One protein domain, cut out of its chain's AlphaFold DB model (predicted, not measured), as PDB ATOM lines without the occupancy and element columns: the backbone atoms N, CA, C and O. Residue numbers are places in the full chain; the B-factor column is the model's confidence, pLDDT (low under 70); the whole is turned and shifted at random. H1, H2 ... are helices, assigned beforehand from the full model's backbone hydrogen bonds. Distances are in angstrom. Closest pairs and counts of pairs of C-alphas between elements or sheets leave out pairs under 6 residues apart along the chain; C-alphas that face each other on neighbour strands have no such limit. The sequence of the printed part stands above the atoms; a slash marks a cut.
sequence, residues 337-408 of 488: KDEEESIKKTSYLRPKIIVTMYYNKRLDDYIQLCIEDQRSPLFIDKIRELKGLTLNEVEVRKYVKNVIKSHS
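What this domain is: This is residues 337 to 408 of the 488 residues of an uncharacterized protein of viral metagenome (UniProt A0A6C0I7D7). Helices H3, H4 and H5 run up and down with H4 between the others, while H2 packs steeply on H3 and H5 and H1 lies out at one side. The printed part has 72 residues with five named helices, H1 to H5, all helix in class. It is compact, radius of gyration of the C-alphas 11.3 A, spanning 27 by 25 by 19 A.

Where its parts are: Find C-alpha 337 at (47.417, 11.859, -10.938), where H1, residues 337 to 343, begins. Then come H2, 351 to 359, H3, 363 to 372, 14.3 A long, and H4, 377 to 387, 15.7 A. H5, 393 to 408, runs 22.9 A to C-alpha 408 at (16.291, 15.511, -10.252).

How they stand to each other: H1 touches no helix but is near H2. Look at H2: it touches H5 at a steep tilt of 55 degrees, closest C-alphas Val 355 and Arg 397, 6.2 A. H3 and H4 form a hairpin, tilt a shallow 10 degrees, closest C-alphas Ile 367 and Ile 380, 6.4 A. Every O i to N i+4 pair is within hydrogen-bond range in H1, H2, H3 and H5; H4 has 6 of 7.

The domain as a whole: The printed part has no cut and no long link; 25 residues, among them 337 to 345, have pLDDT under 70.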
ATOM      1  N   LYS A 337      47.171  10.443 -11.243       46.28
ATOM      2  CA  LYS A 337      47.417  11.859 -10.938       46.28
ATOM      3  C   LYS A 337      46.286  12.799 -11.371       46.28
ATOM      4  O   LYS A 337      45.953  13.718 -10.628       46.28
ATOM      5  N   ASP A 338      45.684  12.577 -12.536       43.09
ATOM      6  CA  ASP A 338      44.618  13.432 -13.074       43.09
ATOM      7  C   ASP A 338      43.257  13.125 -12.409       43.09
ATOM      8  O   ASP A 338      42.426  14.022 -12.215       43.09
ATOM      9  N   GLU A 339      43.035  11.875 -11.971       49.72
ATOM     10  CA  GLU A 339      41.840  11.492 -11.202       49.72
ATOM     11  C   GLU A 339      41.817  12.158  -9.816       49.72
ATOM     12  O   GLU A 339      40.778  12.691  -9.408       49.72
ATOM     13  N   GLU A 340      42.960  12.222  -9.125       53.44
ATOM     14  CA  GLU A 340      43.085  12.870  -7.812       53.44
ATOM     15  C   GLU A 340      42.871  14.390  -7.861       53.44
ATOM     16  O   GLU A 340      42.383  14.990  -6.897       53.44
ATOM     17  N   GLU A 341      43.191  15.022  -8.990       51.25
ATOM     18  CA  GLU A 341      43.007  16.457  -9.184       51.25
ATOM     19  C   GLU A 341      41.554  16.830  -9.536       51.25
ATOM     20  O   GLU A 341      41.076  17.900  -9.147       51.25
ATOM     21  N   SER A 342      40.808  15.931 -10.195       49.28
ATOM     22  CA  SER A 342      39.375  16.112 -10.485       49.28
ATOM     23  C   SER A 342      38.495  16.030  -9.230       49.28
ATOM     24  O   SER A 342      37.547  16.808  -9.083       49.28
ATOM     25  N   ILE A 343      38.862  15.156  -8.282       56.41
ATOM     26  CA  ILE A 343      38.191  15.008  -6.983       56.41
ATOM     27  C   ILE A 343      38.283  16.317  -6.184       56.41
ATOM     28  O   ILE A 343      37.369  16.637  -5.439       56.41
ATOM     29  N   LYS A 344      39.321  17.137  -6.382       57.53
ATOM     30  CA  LYS A 344      39.500  18.399  -5.642       57.53
ATOM     31  C   LYS A 344      38.670  19.580  -6.164       57.53
ATOM     32  O   LYS A 344      38.695  20.631  -5.535       57.53
ATOM     33  N   LYS A 345      37.978  19.460  -7.308       62.66
ATOM     34  CA  LYS A 345      37.370  20.620  -7.995       62.66
ATOM     35  C   LYS A 345      35.839  20.693  -7.913       62.66
ATOM     36  O   LYS A 345      35.312  21.778  -8.128       62.66
ATOM     37  N   THR A 346      35.117  19.592  -7.643       70.88
ATOM     38  CA  THR A 346      33.640  19.612  -7.554       70.88
ATOM     39  C   THR A 346      32.992  18.297  -7.066       70.88
ATOM     40  O   THR A 346      33.491  17.203  -7.303       70.88
ATOM     41  N   SER A 347      31.793  18.395  -6.478       69.94
ATOM     42  CA  SER A 347      30.834  17.314  -6.196       69.94
ATOM     43  C   SER A 347      30.106  16.726  -7.420       69.94
ATOM     44  O   SER A 347      29.333  15.767  -7.284       69.94
ATOM     45  N   TYR A 348      30.258  17.283  -8.626       69.88
ATOM     46  CA  TYR A 348      29.632  16.769  -9.860       69.88
ATOM     47  C   TYR A 348      30.435  15.608 -10.471       69.88
ATOM     48  O   TYR A 348      30.751  15.596 -11.659       69.88
ATOM     49  N   LEU A 349      30.749  14.606  -9.647       68.50
ATOM     50  CA  LEU A 349      31.544  13.442 -10.033       68.50
ATOM     51  C   LEU A 349      30.718  12.407 -10.813       68.50
ATOM     52  O   LEU A 349      29.520  12.216 -10.581       68.50
ATOM     53  N   ARG A 350      31.378  11.692 -11.732       64.69
ATOM     54  CA  ARG A 350      30.771  10.555 -12.443       64.69
ATOM     55  C   ARG A 350      30.430   9.439 -11.436       64.69
ATOM     56  O   ARG A 350      31.208   9.211 -10.511       64.69
ATOM     57  N   PRO A 351      29.350   8.651 -11.638       72.75
ATOM     58  CA  PRO A 351      28.974   7.579 -10.711       72.75
ATOM     59  C   PRO A 351      30.090   6.571 -10.417       72.75
ATOM     60  O   PRO A 351      30.157   6.068  -9.306       72.75
ATOM     61  N   LYS A 352      30.971   6.295 -11.392       69.62
ATOM     62  CA  LYS A 352      32.124   5.399 -11.216       69.62
ATOM     63  C   LYS A 352      33.087   5.922 -10.141       69.62
ATOM     64  O   LYS A 352      33.501   5.149  -9.297       69.62
ATOM     65  N   ILE A 353      33.346   7.232 -10.107       73.31
ATOM     66  CA  ILE A 353      34.240   7.860  -9.121       73.31
ATOM     67  C   ILE A 353      33.633   7.767  -7.721       73.31
ATOM     68  O   ILE A 353      34.315   7.393  -6.777       73.31
ATOM     69  N   ILE A 354      32.331   8.028  -7.585       79.94
ATOM     70  CA  ILE A 354      31.627   7.923  -6.297       79.94
ATOM     71  C   ILE A 354      31.661   6.474  -5.784       79.94
ATOM     72  O   ILE A 354      31.853   6.242  -4.593       79.94
ATOM     73  N   VAL A 355      31.523   5.495  -6.687       79.88
ATOM     74  CA  VAL A 355      31.667   4.064  -6.372       79.88
ATOM     75  C   VAL A 355      33.099   3.749  -5.918       79.88
ATOM     76  O   VAL A 355      33.272   3.111  -4.883       79.88
ATOM     77  N   THR A 356      34.122   4.254  -6.612       79.75
ATOM     78  CA  THR A 356      35.530   4.115  -6.198       79.75
ATOM     79  C   THR A 356      35.780   4.740  -4.822       79.75
ATOM     80  O   THR A 356      36.389   4.114  -3.959       79.75
ATOM     81  N   MET A 357      35.261   5.944  -4.566       82.56
ATOM     82  CA  MET A 357      35.378   6.624  -3.271       82.56
ATOM     83  C   MET A 357      34.669   5.855  -2.152       82.56
ATOM     84  O   MET A 357      35.169   5.826  -1.030       82.56
ATOM     85  N   TYR A 358      33.546   5.195  -2.444       84.19
ATOM     86  CA  TYR A 358      32.874   4.308  -1.496       84.19
ATOM     87  C   TYR A 358      33.766   3.118  -1.102       84.19
ATOM     88  O   TYR A 358      33.998   2.907   0.089       84.19
ATOM     89  N   TYR A 359      34.345   2.401  -2.073       81.19
ATOM     90  CA  TYR A 359      35.227   1.260  -1.787       81.19
ATOM     91  C   TYR A 359      36.536   1.658  -1.104       81.19
ATOM     92  O   TYR A 359      36.993   0.969  -0.193       81.19
ATOM     93  N   ASN A 360      37.086   2.814  -1.470       82.25
ATOM     94  CA  ASN A 360      38.306   3.348  -0.871       82.25
ATOM     95  C   ASN A 360      38.062   4.037   0.484       82.25
ATOM     96  O   ASN A 360      38.982   4.640   1.028       82.25
ATOM     97  N   LYS A 361      36.841   3.971   1.040       83.12
ATOM     98  CA  LYS A 361      36.443   4.619   2.307       83.12
ATOM     99  C   LYS A 361      36.660   6.142   2.324       83.12
ATOM    100  O   LYS A 361      36.827   6.737   3.383       83.12
ATOM    101  N   ARG A 362      36.600   6.776   1.153       85.00
ATOM    102  CA  ARG A 362      36.749   8.224   0.921       85.00
ATOM    103  C   ARG A 362      35.421   8.928   0.634       85.00
ATOM    104  O   ARG A 362      35.399  10.029   0.098       85.00
ATOM    105  N   LEU A 363      34.284   8.311   0.962       86.06
ATOM    106  CA  LEU A 363      32.974   8.919   0.701       86.06
ATOM    107  C   LEU A 363      32.750  10.211   1.512       86.06
ATOM    108  O   LEU A 363      31.969  11.059   1.091       86.06
ATOM    109  N   ASP A 364      33.460  10.391   2.630       87.25
ATOM    110  CA  ASP A 364      33.445  11.637   3.406       87.25
ATOM    111  C   ASP A 364      34.019  12.827   2.628       87.25
ATOM    112  O   ASP A 364      33.419  13.900   2.658       87.25
ATOM    113  N   ASP A 365      35.080  12.622   1.839       85.44
ATOM    114  CA  ASP A 365      35.618  13.646   0.931       85.44
ATOM    115  C   ASP A 365      34.537  14.079  -0.075       85.44
ATOM    116  O   ASP A 365      34.331  15.264  -0.330       85.44
ATOM    117  N   TYR A 366      33.785  13.114  -0.616       86.06
ATOM    118  CA  TYR A 366      32.694  13.393  -1.550       86.06
ATOM    119  C   TYR A 366      31.533  14.145  -0.891       86.06
ATOM    120  O   TYR A 366      30.962  15.060  -1.485       86.06
ATOM    121  N   ILE A 367      31.177  13.775   0.339       86.31
ATOM    122  CA  ILE A 367      30.142  14.454   1.123       86.31
ATOM    123  C   ILE A 367      30.556  15.899   1.413       86.31
ATOM    124  O   ILE A 367      29.730  16.799   1.271       86.31
ATOM    125  N   GLN A 368      31.822  16.127   1.760       84.19
ATOM    126  CA  GLN A 368      32.362  17.459   2.005       84.19
ATOM    127  C   GLN A 368      32.303  18.328   0.739       84.19
ATOM    128  O   GLN A 368      31.769  19.435   0.788       84.19
ATOM    129  N   LEU A 369      32.686  17.780  -0.418       82.44
ATOM    130  CA  LEU A 369      32.505  18.450  -1.713       82.44
ATOM    131  C   LEU A 369      31.032  18.759  -1.999       82.44
ATOM    132  O   LEU A 369      30.708  19.818  -2.522       82.44
ATOM    133  N   CYS A 370      30.113  17.847  -1.667       79.81
ATOM    134  CA  CYS A 370      28.677  18.083  -1.833       79.81
ATOM    135  C   CYS A 370      28.170  19.238  -0.959       79.81
ATOM    136  O   CYS A 370      27.261  19.951  -1.383       79.81
ATOM    137  N   ILE A 371      28.728  19.415   0.242       78.94
ATOM    138  CA  ILE A 371      28.413  20.534   1.138       78.94
ATOM    139  C   ILE A 371      28.953  21.843   0.553       78.94
ATOM    140  O   ILE A 371      28.211  22.821   0.476       78.94
ATOM    141  N   GLU A 372      30.205  21.847   0.092       76.25
ATOM    142  CA  GLU A 372      30.859  23.008  -0.530       76.25
ATOM    143  C   GLU A 372      30.134  23.464  -1.805       76.25
ATOM    144  O   GLU A 372      29.869  24.653  -1.983       76.25
ATOM    145  N   ASP A 373      29.697  22.513  -2.632       68.81
ATOM    146  CA  ASP A 373      28.893  22.756  -3.837       68.81
ATOM    147  C   ASP A 373      27.395  22.989  -3.557       68.81
ATOM    148  O   ASP A 373      26.595  23.085  -4.493       68.81
ATOM    149  N   GLN A 374      26.991  23.063  -2.285       68.50
ATOM    150  CA  GLN A 374      25.620  23.347  -1.843       68.50
ATOM    151  C   GLN A 374      24.563  22.380  -2.417       68.50
ATOM    152  O   GLN A 374      23.448  22.770  -2.784       68.50
ATOM    153  N   ARG A 375      24.887  21.081  -2.489       68.19
ATOM    154  CA  ARG A 375      23.916  20.024  -2.824       68.19
ATOM    155  C   ARG A 375      22.797  19.977  -1.779       68.19
ATOM    156  O   ARG A 375      22.992  20.311  -0.615       68.19
ATOM    157  N   SER A 376      21.600  19.527  -2.171       65.25
ATOM    158  CA  SER A 376      20.466  19.499  -1.230       65.25
ATOM    159  C   SER A 376      20.746  18.606  -0.010       65.25
ATOM    160  O   SER A 376      21.279  17.511  -0.214       65.25
ATOM    161  N   PRO A 377      20.266  18.964   1.195       69.25
ATOM    162  CA  PRO A 377      20.400  18.130   2.393       69.25
ATOM    163  C   PRO A 377      19.924  16.684   2.185       69.25
ATOM    164  O   PRO A 377      20.662  15.752   2.467       69.25
ATOM    165  N   LEU A 378      18.776  16.493   1.520       69.81
ATOM    166  CA  LEU A 378      18.237  15.164   1.180       69.81
ATOM    167  C   LEU A 378      19.165  14.320   0.289       69.81
ATOM    168  O   LEU A 378      19.138  13.095   0.347       69.81
ATOM    169  N   PHE A 379      19.950  14.957  -0.581       76.69
ATOM    170  CA  PHE A 379      20.939  14.258  -1.406       76.69
ATOM    171  C   PHE A 379      22.131  13.836  -0.549       76.69
ATOM    172  O   PHE A 379      22.553  12.687  -0.623       76.69
ATOM    173  N   ILE A 380      22.627  14.744   0.292       79.31
ATOM    174  CA  ILE A 380      23.742  14.485   1.205       79.31
ATOM    175  C   ILE A 380      23.386  13.355   2.179       79.31
ATOM    176  O   ILE A 380      24.190  12.448   2.369       79.31
ATOM    177  N   ASP A 381      22.170  13.345   2.723       79.94
ATOM    178  CA  ASP A 381      21.713  12.309   3.651       79.94
ATOM    179  C   ASP A 381      21.625  10.932   2.980       79.94
ATOM    180  O   ASP A 381      22.135   9.957   3.523       79.94
ATOM    181  N   LYS A 382      21.133  10.851   1.736       83.12
ATOM    182  CA  LYS A 382      21.149   9.594   0.964       83.12
ATOM    183  C   LYS A 382      22.555   9.077   0.662       83.12
ATOM    184  O   LYS A 382      22.759   7.866   0.576       83.12
ATOM    185  N   ILE A 383      23.522   9.974   0.461       86.44
ATOM    186  CA  ILE A 383      24.932   9.598   0.293       86.44
ATOM    187  C   ILE A 383      25.544   9.179   1.642       86.44
ATOM    188  O   ILE A 383      26.334   8.241   1.676       86.44
ATOM    189  N   ARG A 384      25.146   9.788   2.767       87.75
ATOM    190  CA  ARG A 384      25.546   9.343   4.115       87.75
ATOM    191  C   ARG A 384      25.005   7.957   4.446       87.75
ATOM    192  O   ARG A 384      25.751   7.152   4.994       87.75
ATOM    193  N   GLU A 385      23.763   7.657   4.073       85.75
ATOM    194  CA  GLU A 385      23.168   6.321   4.225       85.75
ATOM    195  C   GLU A 385      24.017   5.250   3.535       85.75
ATOM    196  O   GLU A 385      24.227   4.175   4.096       85.75
ATOM    197  N   LEU A 386      24.592   5.570   2.368       84.38
ATOM    198  CA  LEU A 386      25.468   4.656   1.639       84.38
ATOM    199  C   LEU A 386      26.677   4.217   2.480       84.38
ATOM    200  O   LEU A 386      27.073   3.063   2.368       84.38
ATOM    201  N   LYS A 387      27.212   5.068   3.375       81.19
ATOM    202  CA  LYS A 387      28.329   4.707   4.276       81.19
ATOM    203  C   LYS A 387      28.003   3.532   5.198       81.19
ATOM    204  O   LYS A 387      28.910   2.805   5.586       81.19
ATOM    205  N   GLY A 388      26.737   3.388   5.592       77.25
ATOM    206  CA  GLY A 388      26.286   2.342   6.510       77.25
ATOM    207  C   GLY A 388      25.961   1.015   5.825       77.25
ATOM    208  O   GLY A 388      25.718   0.023   6.507       77.25
ATOM    209  N   LEU A 389      25.941   0.981   4.491       82.88
ATOM    210  CA  LEU A 389      25.605  -0.208   3.715       82.88
ATOM    211  C   LEU A 389      26.878  -0.944   3.291       82.88
ATOM    212  O   LEU A 389      27.904  -0.317   3.051       82.88
ATOM    213  N   THR A 390      26.798  -2.270   3.155       81.12
ATOM    214  CA  THR A 390      27.839  -3.101   2.525       81.12
ATOM    215  C   THR A 390      27.255  -3.695   1.249       81.12
ATOM    216  O   THR A 390      26.438  -4.609   1.320       81.12
ATOM    217  N   LEU A 391      27.615  -3.131   0.095       81.50
ATOM    218  CA  LEU A 391      27.027  -3.459  -1.210       81.50
ATOM    219  C   LEU A 391      28.107  -3.868  -2.223       81.50
ATOM    220  O   LEU A 391      29.258  -3.429  -2.130       81.50
ATOM    221  N   ASN A 392      27.735  -4.679  -3.219       82.19
ATOM    222  CA  ASN A 392      28.610  -4.981  -4.359       82.19
ATOM    223  C   ASN A 392      28.615  -3.841  -5.397       82.19
ATOM    224  O   ASN A 392      27.773  -2.942  -5.367       82.19
ATOM    225  N   GLU A 393      29.571  -3.859  -6.331       75.19
ATOM    226  CA  GLU A 393      29.846  -2.691  -7.184       75.19
ATOM    227  C   GLU A 393      28.635  -2.303  -8.045       75.19
ATOM    228  O   GLU A 393      28.323  -1.123  -8.238       75.19
ATOM    229  N   VAL A 394      27.895  -3.311  -8.512       72.25
ATOM    230  CA  VAL A 394      26.685  -3.140  -9.320       72.25
ATOM    231  C   VAL A 394      25.575  -2.481  -8.499       72.25
ATOM    232  O   VAL A 394      24.891  -1.579  -8.993       72.25
ATOM    233  N   GLU A 395      25.415  -2.884  -7.241       78.06
ATOM    234  CA  GLU A 395      24.432  -2.339  -6.301       78.06
ATOM    235  C   GLU A 395      24.754  -0.898  -5.904       78.06
ATOM    236  O   GLU A 395      23.871  -0.040  -5.992       78.06
ATOM    237  N   VAL A 396      26.014  -0.595  -5.568       79.62
ATOM    238  CA  VAL A 396      26.469   0.774  -5.263       79.62
ATOM    239  C   VAL A 396      26.240   1.678  -6.471       79.62
ATOM    240  O   VAL A 396      25.652   2.755  -6.354       79.62
ATOM    241  N   ARG A 397      26.619   1.227  -7.673       78.75
ATOM    242  CA  ARG A 397      26.436   2.001  -8.909       78.75
ATOM    243  C   ARG A 397      24.961   2.260  -9.205       78.75
ATOM    244  O   ARG A 397      24.610   3.359  -9.644       78.75
ATOM    245  N   LYS A 398      24.087   1.274  -8.974       79.94
ATOM    246  CA  LYS A 398      22.631   1.414  -9.130       79.94
ATOM    247  C   LYS A 398      22.053   2.382  -8.096       79.94
ATOM    248  O   LYS A 398      21.254   3.241  -8.466       79.94
ATOM    249  N   TYR A 399      22.495   2.293  -6.844       81.56
ATOM    250  CA  TYR A 399      22.100   3.194  -5.765       81.56
ATOM    251  C   TYR A 399      22.492   4.642  -6.079       81.56
ATOM    252  O   TYR A 399      21.623   5.507  -6.141       81.56
ATOM    253  N   VAL A 400      23.761   4.900  -6.411       80.75
ATOM    254  CA  VAL A 400      24.267   6.237  -6.771       80.75
ATOM    255  C   VAL A 400      23.501   6.820  -7.961       80.75
ATOM    256  O   VAL A 400      23.048   7.964  -7.906       80.75
ATOM    257  N   LYS A 401      23.267   6.032  -9.021       76.31
ATOM    258  CA  LYS A 401      22.445   6.465 -10.167       76.31
ATOM    259  C   LYS A 401      21.022   6.844  -9.746       76.31
ATOM    260  O   LYS A 401      20.496   7.848 -10.224       76.31
ATOM    261  N   ASN A 402      20.407   6.075  -8.850       75.25
ATOM    262  CA  ASN A 402      19.068   6.357  -8.340       75.25
ATOM    263  C   ASN A 402      19.036   7.594  -7.437       75.25
ATOM    264  O   ASN A 402      18.108   8.389  -7.553       75.25
ATOM    265  N   VAL A 403      20.044   7.808  -6.588       76.06
ATOM    266  CA  VAL A 403      20.159   9.008  -5.746       76.06
ATOM    267  C   VAL A 403      20.286  10.254  -6.623       76.06
ATOM    268  O   VAL A 403      19.484  11.177  -6.469       76.06
ATOM    269  N   ILE A 404      21.176  10.230  -7.623       69.62
ATOM    270  CA  ILE A 404      21.344  11.306  -8.615       69.62
ATOM    271  C   ILE A 404      20.029  11.574  -9.366       69.62
ATOM    272  O   ILE A 404      19.607  12.722  -9.473       69.62
ATOM    273  N   LYS A 405      19.335  10.525  -9.826       65.00
ATOM    274  CA  LYS A 405      18.061  10.639 -10.559       65.00
ATOM    275  C   LYS A 405      16.894  11.108  -9.680       65.00
ATOM    276  O   LYS A 405      16.029  11.846 -10.141       65.00
ATOM    277  N   SER A 406      16.853  10.687  -8.416       56.91
ATOM    278  CA  SER A 406      15.816  11.084  -7.453       56.91
ATOM    279  C   SER A 406      15.984  12.530  -6.988       56.91
ATOM    280  O   SER A 406      14.992  13.201  -6.730       56.91
ATOM    281  N   HIS A 407      17.213  13.047  -6.966       51.47
ATOM    282  CA  HIS A 407      17.489  14.464  -6.741       51.47
ATOM    283  C   HIS A 407      16.961  15.347  -7.883       51.47
ATOM    284  O   HIS A 407      16.468  16.441  -7.631       51.47
ATOM    285  N   SER A 408      16.937  14.835  -9.119       46.75
ATOM    286  CA  SER A 408      16.291  15.511 -10.252       46.75
ATOM    287  C   SER A 408      14.757  15.588 -10.130       46.75
ATOM    288  O   SER A 408      14.146  16.463 -10.739       46.75
TER     289      SER A 408